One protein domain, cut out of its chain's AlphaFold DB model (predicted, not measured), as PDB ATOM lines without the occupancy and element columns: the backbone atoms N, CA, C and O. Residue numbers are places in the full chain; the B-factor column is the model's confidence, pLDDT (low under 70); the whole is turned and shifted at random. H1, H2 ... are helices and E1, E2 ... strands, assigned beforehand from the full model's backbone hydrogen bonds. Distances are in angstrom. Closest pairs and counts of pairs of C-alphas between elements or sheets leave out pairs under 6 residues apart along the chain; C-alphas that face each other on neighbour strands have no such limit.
ATOM      1  N   ASP A  48      47.319 -39.030  44.600       94.81
ATOM      2  CA  ASP A  48      46.452 -37.931  44.172       94.81
ATOM      3  C   ASP A  48      46.834 -36.595  44.829       94.81
ATOM      4  O   ASP A  48      46.884 -35.572  44.144       94.81
ATOM      5  N   LEU A  49      47.188 -36.600  46.119       93.69
ATOM      6  CA  LEU A  49      47.675 -35.413  46.822       93.69
ATOM      7  C   LEU A  49      49.017 -34.936  46.248       93.69
ATOM      8  O   LEU A  49      49.208 -33.735  46.045       93.69
ATOM      9  N   VAL A  50      49.926 -35.868  45.943       95.50
ATOM     10  CA  VAL A  50      51.229 -35.559  45.331       95.50
ATOM     11  C   VAL A  50      51.051 -34.984  43.924       95.50
ATOM     12  O   VAL A  50      51.631 -33.943  43.609       95.50
ATOM     13  N   VAL A  51      50.212 -35.610  43.090       96.44
ATOM     14  CA  VAL A  51      49.877 -35.104  41.749       96.44
ATOM     15  C   VAL A  51      49.269 -33.712  41.848       96.44
ATOM     16  O   VAL A  51      49.710 -32.814  41.137       96.44
ATOM     17  N   LYS A  52      48.300 -33.505  42.745       94.69
ATOM     18  CA  LYS A  52      47.651 -32.205  42.934       94.69
ATOM     19  C   LYS A  52      48.662 -31.123  43.304       94.69
ATOM     20  O   LYS A  52      48.673 -30.061  42.686       94.69
ATOM     21  N   LYS A  53      49.549 -31.399  44.262       96.44
ATOM     22  CA  LYS A  53      50.589 -30.443  44.656       96.44
ATOM     23  C   LYS A  53      51.521 -30.107  43.485       96.44
ATOM     24  O   LYS A  53      51.808 -28.937  43.236       96.44
ATOM     25  N   CYS A  54      51.931 -31.121  42.729       96.75
ATOM     26  CA  CYS A  54      52.755 -30.960  41.533       96.75
ATOM     27  C   CYS A  54      52.050 -30.111  40.454       96.75
ATOM     28  O   CYS A  54      52.642 -29.187  39.898       96.75
ATOM     29  N   GLN A  55      50.758 -30.357  40.208       95.81
ATOM     30  CA  GLN A  55      49.935 -29.558  39.294       95.81
ATOM     31  C   GLN A  55      49.873 -28.084  39.713       95.81
ATOM     32  O   GLN A  55      50.009 -27.202  38.864       95.81
ATOM     33  N   GLU A  56      49.689 -27.800  41.005       95.25
ATOM     34  CA  GLU A  56      49.671 -26.435  41.544       95.25
ATOM     35  C   GLU A  56      51.013 -25.720  41.337       95.25
ATOM     36  O   GLU A  56      51.031 -24.554  40.931       95.25
ATOM     37  N   ASP A  57      52.132 -26.414  41.561       97.25
ATOM     38  CA  ASP A  57      53.471 -25.851  41.372       97.25
ATOM     39  C   ASP A  57      53.765 -25.552  39.896       97.25
ATOM     40  O   ASP A  57      54.234 -24.453  39.583       97.25
ATOM     41  N   PHE A  58      53.403 -26.451  38.974       97.50
ATOM     42  CA  PHE A  58      53.480 -26.171  37.536       97.50
ATOM     43  C   PHE A  58      52.583 -25.001  37.132       97.50
ATOM     44  O   PHE A  58      53.010 -24.121  36.387       97.50
ATOM     45  N   ALA A  59      51.349 -24.950  37.638       94.56
ATOM     46  CA  ALA A  59      50.429 -23.857  37.350       94.56
ATOM     47  C   ALA A  59      50.958 -22.509  37.863       94.56
ATOM     48  O   ALA A  59      50.768 -21.489  37.203       94.56
ATOM     49  N   ARG A  60      51.623 -22.474  39.027       94.06
ATOM     50  CA  ARG A  60      52.295 -21.267  39.532       94.06
ATOM     51  C   ARG A  60      53.462 -20.871  38.627       94.06
ATOM     52  O   ARG A  60      53.471 -19.747  38.136       94.06
ATOM     53  N   ALA A  61      54.365 -21.804  38.327       95.94
ATOM     54  CA  ALA A  61      55.523 -21.541  37.471       95.94
ATOM     55  C   ALA A  61      55.115 -21.023  36.079       95.94
ATOM     56  O   ALA A  61      55.670 -20.044  35.583       95.94
ATOM     57  N   MET A  62      54.084 -21.614  35.467       96.31
ATOM     58  CA  MET A  62      53.565 -21.167  34.170       96.31
ATOM     59  C   MET A  62      52.991 -19.743  34.220       96.31
ATOM     60  O   MET A  62      53.164 -18.986  33.268       96.31
ATOM     61  N   ARG A  63      52.351 -19.335  35.324       92.75
ATOM     62  CA  ARG A  63      51.877 -17.946  35.497       92.75
ATOM     63  C   ARG A  63      53.022 -16.946  35.637       92.75
ATOM     64  O   ARG A  63      52.843 -15.777  35.301       92.75
ATOM     65  N   GLU A  64      54.160 -17.361  36.161       92.50
ATOM     66  CA  GLU A  64      55.294 -16.467  36.416       92.50
ATOM     67  C   GLU A  64      56.229 -16.334  35.211       92.50
ATOM     68  O   GLU A  64      57.017 -15.393  35.146       92.50
ATOM     69  N   GLN A  65      56.120 -17.216  34.217       92.94
ATOM     70  CA  GLN A  65      56.957 -17.150  33.025       92.94
ATOM     71  C   GLN A  65      56.603 -15.943  32.140       92.94
ATOM     72  O   GLN A  65      55.492 -15.858  31.605       92.94
ATOM     73  N   HIS A  66      57.583 -15.062  31.922       94.50
ATOM     74  CA  HIS A  66      57.485 -13.897  31.040       94.50
ATOM     75  C   HIS A  66      58.588 -13.904  29.970       94.50
ATOM     76  O   HIS A  66      59.656 -14.487  30.159       94.50
ATOM     77  N   ILE A  67      58.303 -13.259  28.844       92.19
ATOM     78  CA  ILE A  67      59.258 -12.856  27.803       92.19
ATOM     79  C   ILE A  67      59.158 -11.345  27.625       92.19
ATOM     80  O   ILE A  67      58.132 -10.770  27.967       92.19
ATOM     81  N   ASN A  68      60.165 -10.708  27.043       91.75
ATOM     82  CA  ASN A  68      60.053  -9.301  26.669       91.75
ATOM     83  C   ASN A  68      59.490  -9.183  25.249       91.75
ATOM     84  O   ASN A  68      59.881  -9.947  24.364       91.75
ATOM     85  N   ASN A  69      58.573  -8.241  25.033       88.00
ATOM     86  CA  ASN A  69      58.169  -7.843  23.684       88.00
ATOM     87  C   ASN A  69      59.238  -6.939  23.034       88.00
ATOM     88  O   ASN A  69      60.265  -6.628  23.640       88.00
ATOM     89  N   GLU A  70      58.989  -6.482  21.808       89.19
ATOM     90  CA  GLU A  70      59.905  -5.595  21.067       89.19
ATOM     91  C   GLU A  70      60.191  -4.266  21.785       89.19
ATOM     92  O   GLU A  70      61.246  -3.668  21.591       89.19
ATOM     93  N   ARG A  71      59.271  -3.820  22.650       84.62
ATOM     94  CA  ARG A  71      59.391  -2.599  23.461       84.62
ATOM     95  C   ARG A  71      60.032  -2.868  24.832       84.62
ATOM     96  O   ARG A  71      60.089  -1.966  25.658       84.62
ATOM     97  N   GLY A  72      60.494  -4.094  25.092       84.44
ATOM     98  CA  GLY A  72      61.104  -4.496  26.361       84.44
ATOM     99  C   GLY A  72      60.113  -4.790  27.492       84.44
ATOM    100  O   GLY A  72      60.547  -5.091  28.599       84.44
ATOM    101  N   GLN A  73      58.803  -4.737  27.240       83.75
ATOM    102  CA  GLN A  73      57.779  -4.946  28.266       83.75
ATOM    103  C   GLN A  73      57.576  -6.446  28.535       83.75
ATOM    104  O   GLN A  73      57.526  -7.234  27.578       83.75
ATOM    105  N   PRO A  74      57.409  -6.860  29.803       88.69
ATOM    106  CA  PRO A  74      57.197  -8.257  30.146       88.69
ATOM    107  C   PRO A  74      55.802  -8.727  29.714       88.69
ATOM    108  O   PRO A  74      54.772  -8.197  30.123       88.69
ATOM    109  N   VAL A  75      55.765  -9.796  28.929       91.25
ATOM    110  CA  VAL A  75      54.560 -10.473  28.450       91.25
ATOM    111  C   VAL A  75      54.524 -11.875  29.032       91.25
ATOM    112  O   VAL A  75      55.462 -12.657  28.865       91.25
ATOM    113  N   ARG A  76      53.425 -12.217  29.711       94.69
ATOM    114  CA  ARG A  76      53.211 -13.572  30.227       94.69
ATOM    115  C   ARG A  76      53.170 -14.560  29.063       94.69
ATOM    116  O   ARG A  76      52.400 -14.398  28.125       94.69
ATOM    117  N   VAL A  77      53.965 -15.621  29.159       96.81
ATOM    118  CA  VAL A  77      54.093 -16.617  28.087       96.81
ATOM    119  C   VAL A  77      52.926 -17.592  28.094       96.81
ATOM    120  O   VAL A  77      52.416 -17.953  27.035       96.81
ATOM    121  N   LYS A  78      52.523 -18.065  29.279       97.69
ATOM    122  CA  LYS A  78      51.550 -19.154  29.404       97.69
ATOM    123  C   LYS A  78      50.180 -18.657  29.839       97.69
ATOM    124  O   LYS A  78      50.037 -17.954  30.838       97.69
ATOM    125  N   HIS A  79      49.168 -19.090  29.103       97.62
ATOM    126  CA  HIS A  79      47.781 -18.691  29.267       97.62
ATOM    127  C   HIS A  79      46.892 -19.914  29.462       97.62
ATOM    128  O   HIS A  79      46.954 -20.876  28.692       97.62
ATOM    129  N   VAL A  80      46.077 -19.874  30.515       97.00
ATOM    130  CA  VAL A  80      45.130 -20.941  30.840       97.00
ATOM    131  C   VAL A  80      43.753 -20.604  30.289       97.00
ATOM    132  O   VAL A  80      43.263 -19.495  30.502       97.00
ATOM    133  N   ALA A  81      43.135 -21.566  29.615       96.81
ATOM    134  CA  ALA A  81      41.733 -21.536  29.239       96.81
ATOM    135  C   ALA A  81      41.000 -22.640  30.001       96.81
ATOM    136  O   ALA A  81      41.358 -23.821  29.943       96.81
ATOM    137  N   ARG A  82      39.972 -22.246  30.747       95.38
ATOM    138  CA  ARG A  82      39.072 -23.174  31.425       95.38
ATOM    139  C   ARG A  82      37.938 -23.541  30.482       95.38
ATOM    140  O   ARG A  82      37.104 -22.691  30.183       95.38
ATOM    141  N   ILE A  83      37.913 -24.785  30.027       93.81
ATOM    142  CA  ILE A  83      36.964 -25.268  29.020       93.81
ATOM    143  C   ILE A  83      36.161 -26.416  29.622       93.81
ATOM    144  O   ILE A  83      36.708 -27.280  30.310       93.81
ATOM    145  N   ARG A  84      34.851 -26.422  29.380       92.06
ATOM    146  CA  ARG A  84      33.990 -27.547  29.741       92.06
ATOM    147  C   ARG A  84      33.970 -28.545  28.587       92.06
ATOM    148  O   ARG A  84      33.618 -28.180  27.471       92.06
ATOM    149  N   SER A  85      34.335 -29.792  28.862       88.50
ATOM    150  CA  SER A  85      34.255 -30.901  27.912       88.50
ATOM    151  C   SER A  85      33.392 -31.998  28.534       88.50
ATOM    152  O   SER A  85      33.801 -32.663  29.487       88.50
ATOM    153  N   GLY A  86      32.145 -32.114  28.064       89.88
ATOM    154  CA  GLY A  86      31.121 -32.948  28.698       89.88
ATOM    155  C   GLY A  86      30.861 -32.537  30.154       89.88
ATOM    156  O   GLY A  86      30.556 -31.373  30.447       89.88
ATOM    157  N   ASP A  87      31.021 -33.492  31.070       92.62
ATOM    158  CA  ASP A  87      30.862 -33.284  32.516       92.62
ATOM    159  C   ASP A  87      32.145 -32.837  33.222       92.62
ATOM    160  O   ASP A  87      32.132 -32.554  34.420       92.62
ATOM    161  N   GLN A  88      33.262 -32.740  32.496       91.31
ATOM    162  CA  GLN A  88      34.549 -32.370  33.071       91.31
ATOM    163  C   GLN A  88      34.913 -30.922  32.754       91.31
ATOM    164  O   GLN A  88      34.695 -30.408  31.654       91.31
ATOM    165  N   GLN A  89      35.515 -30.262  33.739       93.38
ATOM    166  CA  GLN A  89      36.113 -28.946  33.577       93.38
ATOM    167  C   GLN A  89      37.625 -29.103  33.449       93.38
ATOM    168  O   GLN A  89      38.285 -29.578  34.372       93.38
ATOM    169  N   LEU A  90      38.168 -28.686  32.309       93.19
ATOM    170  CA  LEU A  90      39.589 -28.772  31.995       93.19
ATOM    171  C   LEU A  90      40.249 -27.399  32.116       93.19
ATOM    172  O   LEU A  90      39.638 -26.375  31.817       93.19
ATOM    173  N   TYR A  91      41.515 -27.396  32.530       94.62
ATOM    174  CA  TYR A  91      42.377 -26.216  32.572       94.62
ATOM    175  C   TYR A  91      43.516 -26.419  31.581       94.62
ATOM    176  O   TYR A  91      44.530 -27.040  31.905       94.62
ATOM    177  N   LEU A  92      43.328 -25.935  30.360       95.62
ATOM    178  CA  LEU A  92      44.300 -26.116  29.291       95.62
ATOM    179  C   LEU A  92      45.281 -24.950  29.298       95.62
ATOM    180  O   LEU A  92      44.877 -23.793  29.217       95.62
ATOM    181  N   TRP A  93      46.569 -25.258  29.406       97.31
ATOM    182  CA  TRP A  93      47.647 -24.275  29.360       97.31
ATOM    183  C   TRP A  93      48.238 -24.209  27.959       97.31
ATOM    184  O   TRP A  93      48.513 -25.239  27.349       97.31
ATOM    185  N   GLY A  94      48.471 -22.995  27.476       96.31
ATOM    186  CA  GLY A  94      49.000 -22.745  26.144       96.31
ATOM    187  C   GLY A  94      50.036 -21.630  26.128       96.31
ATOM    188  O   GLY A  94      50.054 -20.783  27.015       96.31
ATOM    189  N   ASP A  95      50.922 -21.650  25.135       97.44
ATOM    190  CA  ASP A  95      51.889 -20.579  24.883       97.44
ATOM    191  C   ASP A  95      51.269 -19.512  23.978       97.44
ATOM    192  O   ASP A  95      50.808 -19.846  22.887       97.44
ATOM    193  N   ILE A  96      51.291 -18.245  24.398       96.75
ATOM    194  CA  ILE A  96      50.674 -17.126  23.667       96.75
ATOM    195  C   ILE A  96      51.146 -17.015  22.209       96.75
ATOM    196  O   ILE A  96      50.409 -16.520  21.365       96.75
ATOM    197  N   ARG A  97      52.347 -17.513  21.890       95.94
ATOM    198  CA  ARG A  97      52.931 -17.440  20.543       95.94
ATOM    199  C   ARG A  97      52.351 -18.457  19.558       95.94
ATOM    200  O   ARG A  97      52.439 -18.242  18.358       95.94
ATOM    201  N   ASN A  98      51.798 -19.564  20.059       96.00
ATOM    202  CA  ASN A  98      51.480 -20.744  19.243       96.00
ATOM    203  C   ASN A  98      50.039 -21.251  19.429       96.00
ATOM    204  O   ASN A  98      49.680 -22.280  18.859       96.00
ATOM    205  N   MET A  99      49.231 -20.604  20.274       94.88
ATOM    206  CA  MET A  99      47.864 -21.048  20.553       94.88
ATOM    207  C   MET A  99      46.858 -20.551  19.511       94.88
ATOM    208  O   MET A  99      47.009 -19.442  18.997       94.88
ATOM    209  N   PRO A 100      45.785 -21.322  19.245       96.50
ATOM    210  CA  PRO A 100      44.652 -20.838  18.466       96.50
ATOM    211  C   PRO A 100      44.027 -19.586  19.090       96.50
ATOM    212  O   PRO A 100      43.969 -19.457  20.316       96.50
ATOM    213  N   GLN A 101      43.493 -18.704  18.244       96.56
ATOM    214  CA  GLN A 101      42.834 -17.468  18.672       96.56
ATOM    215  C   GLN A 101      41.721 -17.726  19.700       96.56
ATOM    216  O   GLN A 101      41.692 -17.070  20.737       96.56
ATOM    217  N   GLU A 102      40.876 -18.734  19.469       96.06
ATOM    218  CA  GLU A 102      39.775 -19.108  20.369       96.06
ATOM    219  C   GLU A 102      40.256 -19.408  21.802       96.06
ATOM    220  O   GLU A 102      39.668 -18.945  22.779       96.06
ATOM    221  N   HIS A 103      41.377 -20.128  21.954       96.94
ATOM    222  CA  HIS A 103      41.964 -20.408  23.271       96.94
ATOM    223  C   HIS A 103      42.374 -19.118  23.983       96.94
ATOM    224  O   HIS A 103      42.148 -18.957  25.186       96.94
ATOM    225  N   MET A 104      42.985 -18.195  23.241       97.88
ATOM    226  CA  MET A 104      43.458 -16.926  23.787       97.88
ATOM    227  C   MET A 104      42.302 -16.007  24.175       97.88
ATOM    228  O   MET A 104      42.344 -15.433  25.261       97.88
ATOM    229  N   GLU A 105      41.245 -15.931  23.368       97.75
ATOM    230  CA  GLU A 105      40.029 -15.172  23.684       97.75
ATOM    231  C   GLU A 105      39.388 -15.655  24.989       97.75
ATOM    232  O   GLU A 105      39.126 -14.850  25.888       97.75
ATOM    233  N   ILE A 106      39.232 -16.975  25.148       97.38
ATOM    234  CA  ILE A 106      38.722 -17.577  26.388       97.38
ATOM    235  C   ILE A 106      39.632 -17.221  27.568       97.38
ATOM    236  O   ILE A 106      39.149 -16.807  28.625       97.38
ATOM    237  N   SER A 107      40.951 -17.360  27.406       97.44
ATOM    238  CA  SER A 107      41.910 -17.065  28.474       97.44
ATOM    239  C   SER A 107      41.874 -15.595  28.905       97.44
ATOM    240  O   SER A 107      41.860 -15.296  30.103       97.44
ATOM    241  N   PHE A 108      41.831 -14.666  27.947       97.44
ATOM    242  CA  PHE A 108      41.775 -13.232  28.224       97.44
ATOM    243  C   PHE A 108      40.466 -12.838  28.896       97.44
ATOM    244  O   PHE A 108      40.495 -12.130  29.905       97.44
ATOM    245  N   GLN A 109      39.334 -13.350  28.411       97.88
ATOM    246  CA  GLN A 109      38.031 -13.090  29.015       97.88
ATOM    247  C   GLN A 109      37.972 -13.600  30.461       97.88
ATOM    248  O   GLN A 109      37.554 -12.872  31.361       97.88
ATOM    249  N   GLN A 110      38.476 -14.806  30.725       96.69
ATOM    250  CA  GLN A 110      38.523 -15.362  32.081       96.69
ATOM    251  C   GLN A 110      39.436 -14.559  33.011       96.69
ATOM    252  O   GLN A 110      39.108 -14.355  34.180       96.69
ATOM    253  N   ARG A 111      40.575 -14.069  32.511       95.88
ATOM    254  CA  ARG A 111      41.457 -13.193  33.292       95.88
ATOM    255  C   ARG A 111      40.800 -11.844  33.579       95.88
ATOM    256  O   ARG A 111      40.922 -11.337  34.690       95.88
ATOM    257  N   ARG A 112      40.063 -11.285  32.618       96.88
ATOM    258  CA  ARG A 112      39.265 -10.072  32.823       96.88
ATOM    259  C   ARG A 112      38.195 -10.287  33.894       96.88
ATOM    260  O   ARG A 112      38.029  -9.440  34.765       96.88
ATOM    261  N   GLU A 113      37.493 -11.414  33.865       97.44
ATOM    262  CA  GLU A 113      36.498 -11.764  34.887       97.44
ATOM    263  C   GLU A 113      37.111 -11.891  36.284       97.44
ATOM    264  O   GLU A 113      36.498 -11.438  37.249       97.44
ATOM    265  N   GLN A 114      38.328 -12.437  36.393       95.12
ATOM    266  CA  GLN A 114      39.077 -12.452  37.654       95.12
ATOM    267  C   GLN A 114      39.341 -11.030  38.153       95.12
ATOM    268  O   GLN A 114      38.986 -10.726  39.286       95.12
ATOM    269  N   ILE A 115      39.862 -10.139  37.300       96.31
ATOM    270  CA  ILE A 115      40.116  -8.729  37.654       96.31
ATOM    271  C   ILE A 115      38.832  -8.044  38.142       96.31
ATOM    272  O   ILE A 115      38.830  -7.384  39.180       96.31
ATOM    273  N   VAL A 116      37.712  -8.243  37.442       97.38
ATOM    274  CA  VAL A 116      36.405  -7.709  37.864       97.38
ATOM    275  C   VAL A 116      35.969  -8.300  39.208       97.38
ATOM    276  O   VAL A 116      35.406  -7.586  40.036       97.38
ATOM    277  N   GLY A 117      36.213  -9.592  39.439       97.69
ATOM    278  CA  GLY A 117      35.953 -10.257  40.713       97.69
ATOM    279  C   GLY A 117      36.698  -9.603  41.876       97.69
ATOM    280  O   GLY A 117      36.062  -9.262  42.875       97.69
ATOM    281  N   GLU A 118      37.998  -9.354  41.707       97.88
ATOM    282  CA  GLU A 118      38.835  -8.659  42.697       97.88
ATOM    283  C   GLU A 118      38.324  -7.235  42.960       97.88
ATOM    284  O   GLU A 118      38.115  -6.848  44.108       97.88
ATOM    285  N   CYS A 119      37.999  -6.476  41.906       97.88
ATOM    286  CA  CYS A 119      37.451  -5.121  42.044       97.88
ATOM    287  C   CYS A 119      36.120  -5.112  42.809       97.88
ATOM    288  O   CYS A 119      35.883  -4.258  43.661       97.88
ATOM    289  N   LYS A 120      35.240  -6.084  42.536       97.88
ATOM    290  CA  LYS A 120      33.970  -6.230  43.258       97.88
ATOM    291  C   LYS A 120      34.190  -6.528  44.736       97.88
ATOM    292  O   LYS A 120      33.404  -6.045  45.547       97.88
ATOM    293  N   GLN A 121      35.194  -7.336  45.078       98.00
ATOM    294  CA  GLN A 121      35.507  -7.622  46.473       98.00
ATOM    295  C   GLN A 121      36.043  -6.373  47.173       98.00
ATOM    296  O   GLN A 121      35.446  -5.946  48.157       98.00
ATOM    297  N   LEU A 122      37.047  -5.717  46.590       97.81
ATOM    298  CA  LEU A 122      37.617  -4.481  47.128       97.81
ATOM    299  C   LEU A 122      36.557  -3.387  47.313       97.81
ATOM    300  O   LEU A 122      36.544  -2.694  48.327       97.81
ATOM    301  N   LYS A 123      35.614  -3.262  46.371       97.19
ATOM    302  CA  LYS A 123      34.489  -2.335  46.515       97.19
ATOM    303  C   LYS A 123      33.654  -2.629  47.762       97.19
ATOM    304  O   LYS A 123      33.347  -1.702  48.502       97.19
ATOM    305  N   ARG A 124      33.279  -3.892  47.992       98.19
ATOM    306  CA  ARG A 124      32.501  -4.269  49.186       98.19
ATOM    307  C   ARG A 124      33.263  -3.960  50.466       98.19
ATOM    308  O   ARG A 124      32.651  -3.495  51.418       98.19
ATOM    309  N   ASP A 125      34.570  -4.199  50.468       97.81
ATOM    310  CA  ASP A 125      35.420  -3.942  51.629       97.81
ATOM    311  C   ASP A 125      35.468  -2.436  51.950       97.81
ATOM    312  O   ASP A 125      35.279  -2.045  53.101       97.81
ATOM    313  N   VAL A 126      35.629  -1.582  50.929       97.19
ATOM    314  CA  VAL A 126      35.593  -0.110  51.063       97.19
ATOM    315  C   VAL A 126      34.214   0.384  51.501       97.19
ATOM    316  O   VAL A 126      34.121   1.225  52.395       97.19
ATOM    317  N   ASP A 127      33.142  -0.131  50.898       96.75
ATOM    318  CA  ASP A 127      31.771   0.246  51.247       96.75
ATOM    319  C   ASP A 127      31.482  -0.107  52.716       96.75
ATOM    320  O   ASP A 127      31.061   0.758  53.486       96.75
ATOM    321  N   PHE A 128      31.811  -1.332  53.138       97.38
ATOM    322  CA  PHE A 128      31.659  -1.771  54.524       97.38
ATOM    323  C   PHE A 128      32.488  -0.917  55.488       97.38
ATOM    324  O   PHE A 128      31.976  -0.463  56.509       97.38
ATOM    325  N   TYR A 129      33.754  -0.641  55.161       96.44
ATOM    326  CA  TYR A 129      34.595   0.239  55.970       96.44
ATOM    327  C   TYR A 129      33.958   1.628  56.134       96.44
ATOM    328  O   TYR A 129      33.840   2.126  57.254       96.44
ATOM    329  N   ASN A 130      33.489   2.234  55.044       96.44
ATOM    330  CA  ASN A 130      32.836   3.542  55.074       96.44
ATOM    331  C   ASN A 130      31.536   3.540  55.895       96.44
ATOM    332  O   ASN A 130      31.209   4.546  56.522       96.44
ATOM    333  N   GLU A 131      30.786   2.437  55.896       95.94
ATOM    334  CA  GLU A 131      29.577   2.274  56.712       95.94
ATOM    335  C   GLU A 131      29.889   2.171  58.208       95.94
ATOM    336  O   GLU A 131      29.160   2.737  59.023       95.94
ATOM    337  N   GLN A 132      30.971   1.481  58.581       95.81
ATOM    338  CA  GLN A 132      31.361   1.323  59.987       95.81
ATOM    339  C   GLN A 132      32.001   2.587  60.578       95.81
ATOM    340  O   GLN A 132      31.896   2.832  61.779       95.81
ATOM    341  N   ASN A 133      32.644   3.416  59.753       93.19
ATOM    342  CA  ASN A 133      33.373   4.605  60.201       93.19
ATOM    343  C   ASN A 133      32.513   5.875  60.100       93.19
ATOM    344  O   ASN A 133      32.823   6.827  59.379       93.19
ATOM    345  N   ILE A 134      31.407   5.887  60.849       84.38
ATOM    346  CA  ILE A 134      30.452   7.001  60.873       84.38
ATOM    347  C   ILE A 134      31.126   8.261  61.439       84.38
ATOM    348  O   ILE A 134      31.571   8.283  62.585       84.38
TER     349      ILE A 134
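AT A GLANCE: This is residues 48 to 134 of the 183 residues of an uncharacterized protein of Gimesia aquarii (UniProt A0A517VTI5). Look first for a long two-stranded hairpin, E3 and E4, with the first part of a long helix, H2, packed on it at residues 102 to 111; from residue 112 on, H2 sticks out as a long arm, which makes the longest axis. A second, small hairpin, E1 and E2, continues from the long one, since E2 runs on into E3, and H1 packs on E3 with its residues 59 to 64 while its residues 48 to 58 stick out. The printed part has 87 residues with two named helices and four named strands, in the order H1 E1 E2 E3 E4 H2; each sheet is one antiparallel pair, and the class is mixed, helices and strands. The whole is loose, with a radius of gyration of the C-alphas of 17.4 A and spans of 54 by 42 by 26 A.

IN THESE COORDINATES: Start at C-alpha 78, at (51.550, -19.154, 29.404), where E3 begins; it runs through residues 78 to 85, 21.0 A long. E4 comes back through residues 88 to 95, 22.5 A. H2, residues 101 to 132, runs 46.8 A and ends at C-alpha 132, at (31.361, 1.323, 59.987). Before E3 stand E2, residues 74 to 76, and E1, residues 66 to 68. H1 begins at C-alpha 48, at (46.452, -37.931, 44.172), and runs 24.5 A through residues 48 to 64.

HOW THE PARTS SIT: Begin with the hairpin E3 and E4, antiparallel at 154 degrees, where N 81 and O 92 are 2.9 A apart and N 90 and O 83 are 2.8 A apart, both within hydrogen-bond range. Between E3 and H2 you find 11 pairs of C-alphas within 8 A; the closest are those of Ala 81 and Ser 107, 4.5 A apart. For H1 and E3 the closest C-alphas are those of Met 62 and Lys 78, 5.6 A apart. H1 and E4 are near each other, with 6 pairs of C-alphas within 10 A. H1 and H2 are apart. Go back along the chain from E3: E2 runs on into it across a break of 1 residue, at 21 degrees. E1 and E2 form an antiparallel hairpin at 140 degrees, with N 75 and O 67 within hydrogen-bond range at 2.7 A. In H1 and H2 every O i to N i+4 pair is within hydrogen-bond range.

THE WHOLE: The two C-alphas farthest apart are those of Asn 98 and Ile 134, 54.3 A. Residues 48 to 58, 84 to 89 and 112 to 134 stand free; the body without them spans 32 by 23 by 17 A. The printed part has no cut, its five links are tight, and no printed residue is under 70 in pLDDT, with a mean of 94.9 for the printed part.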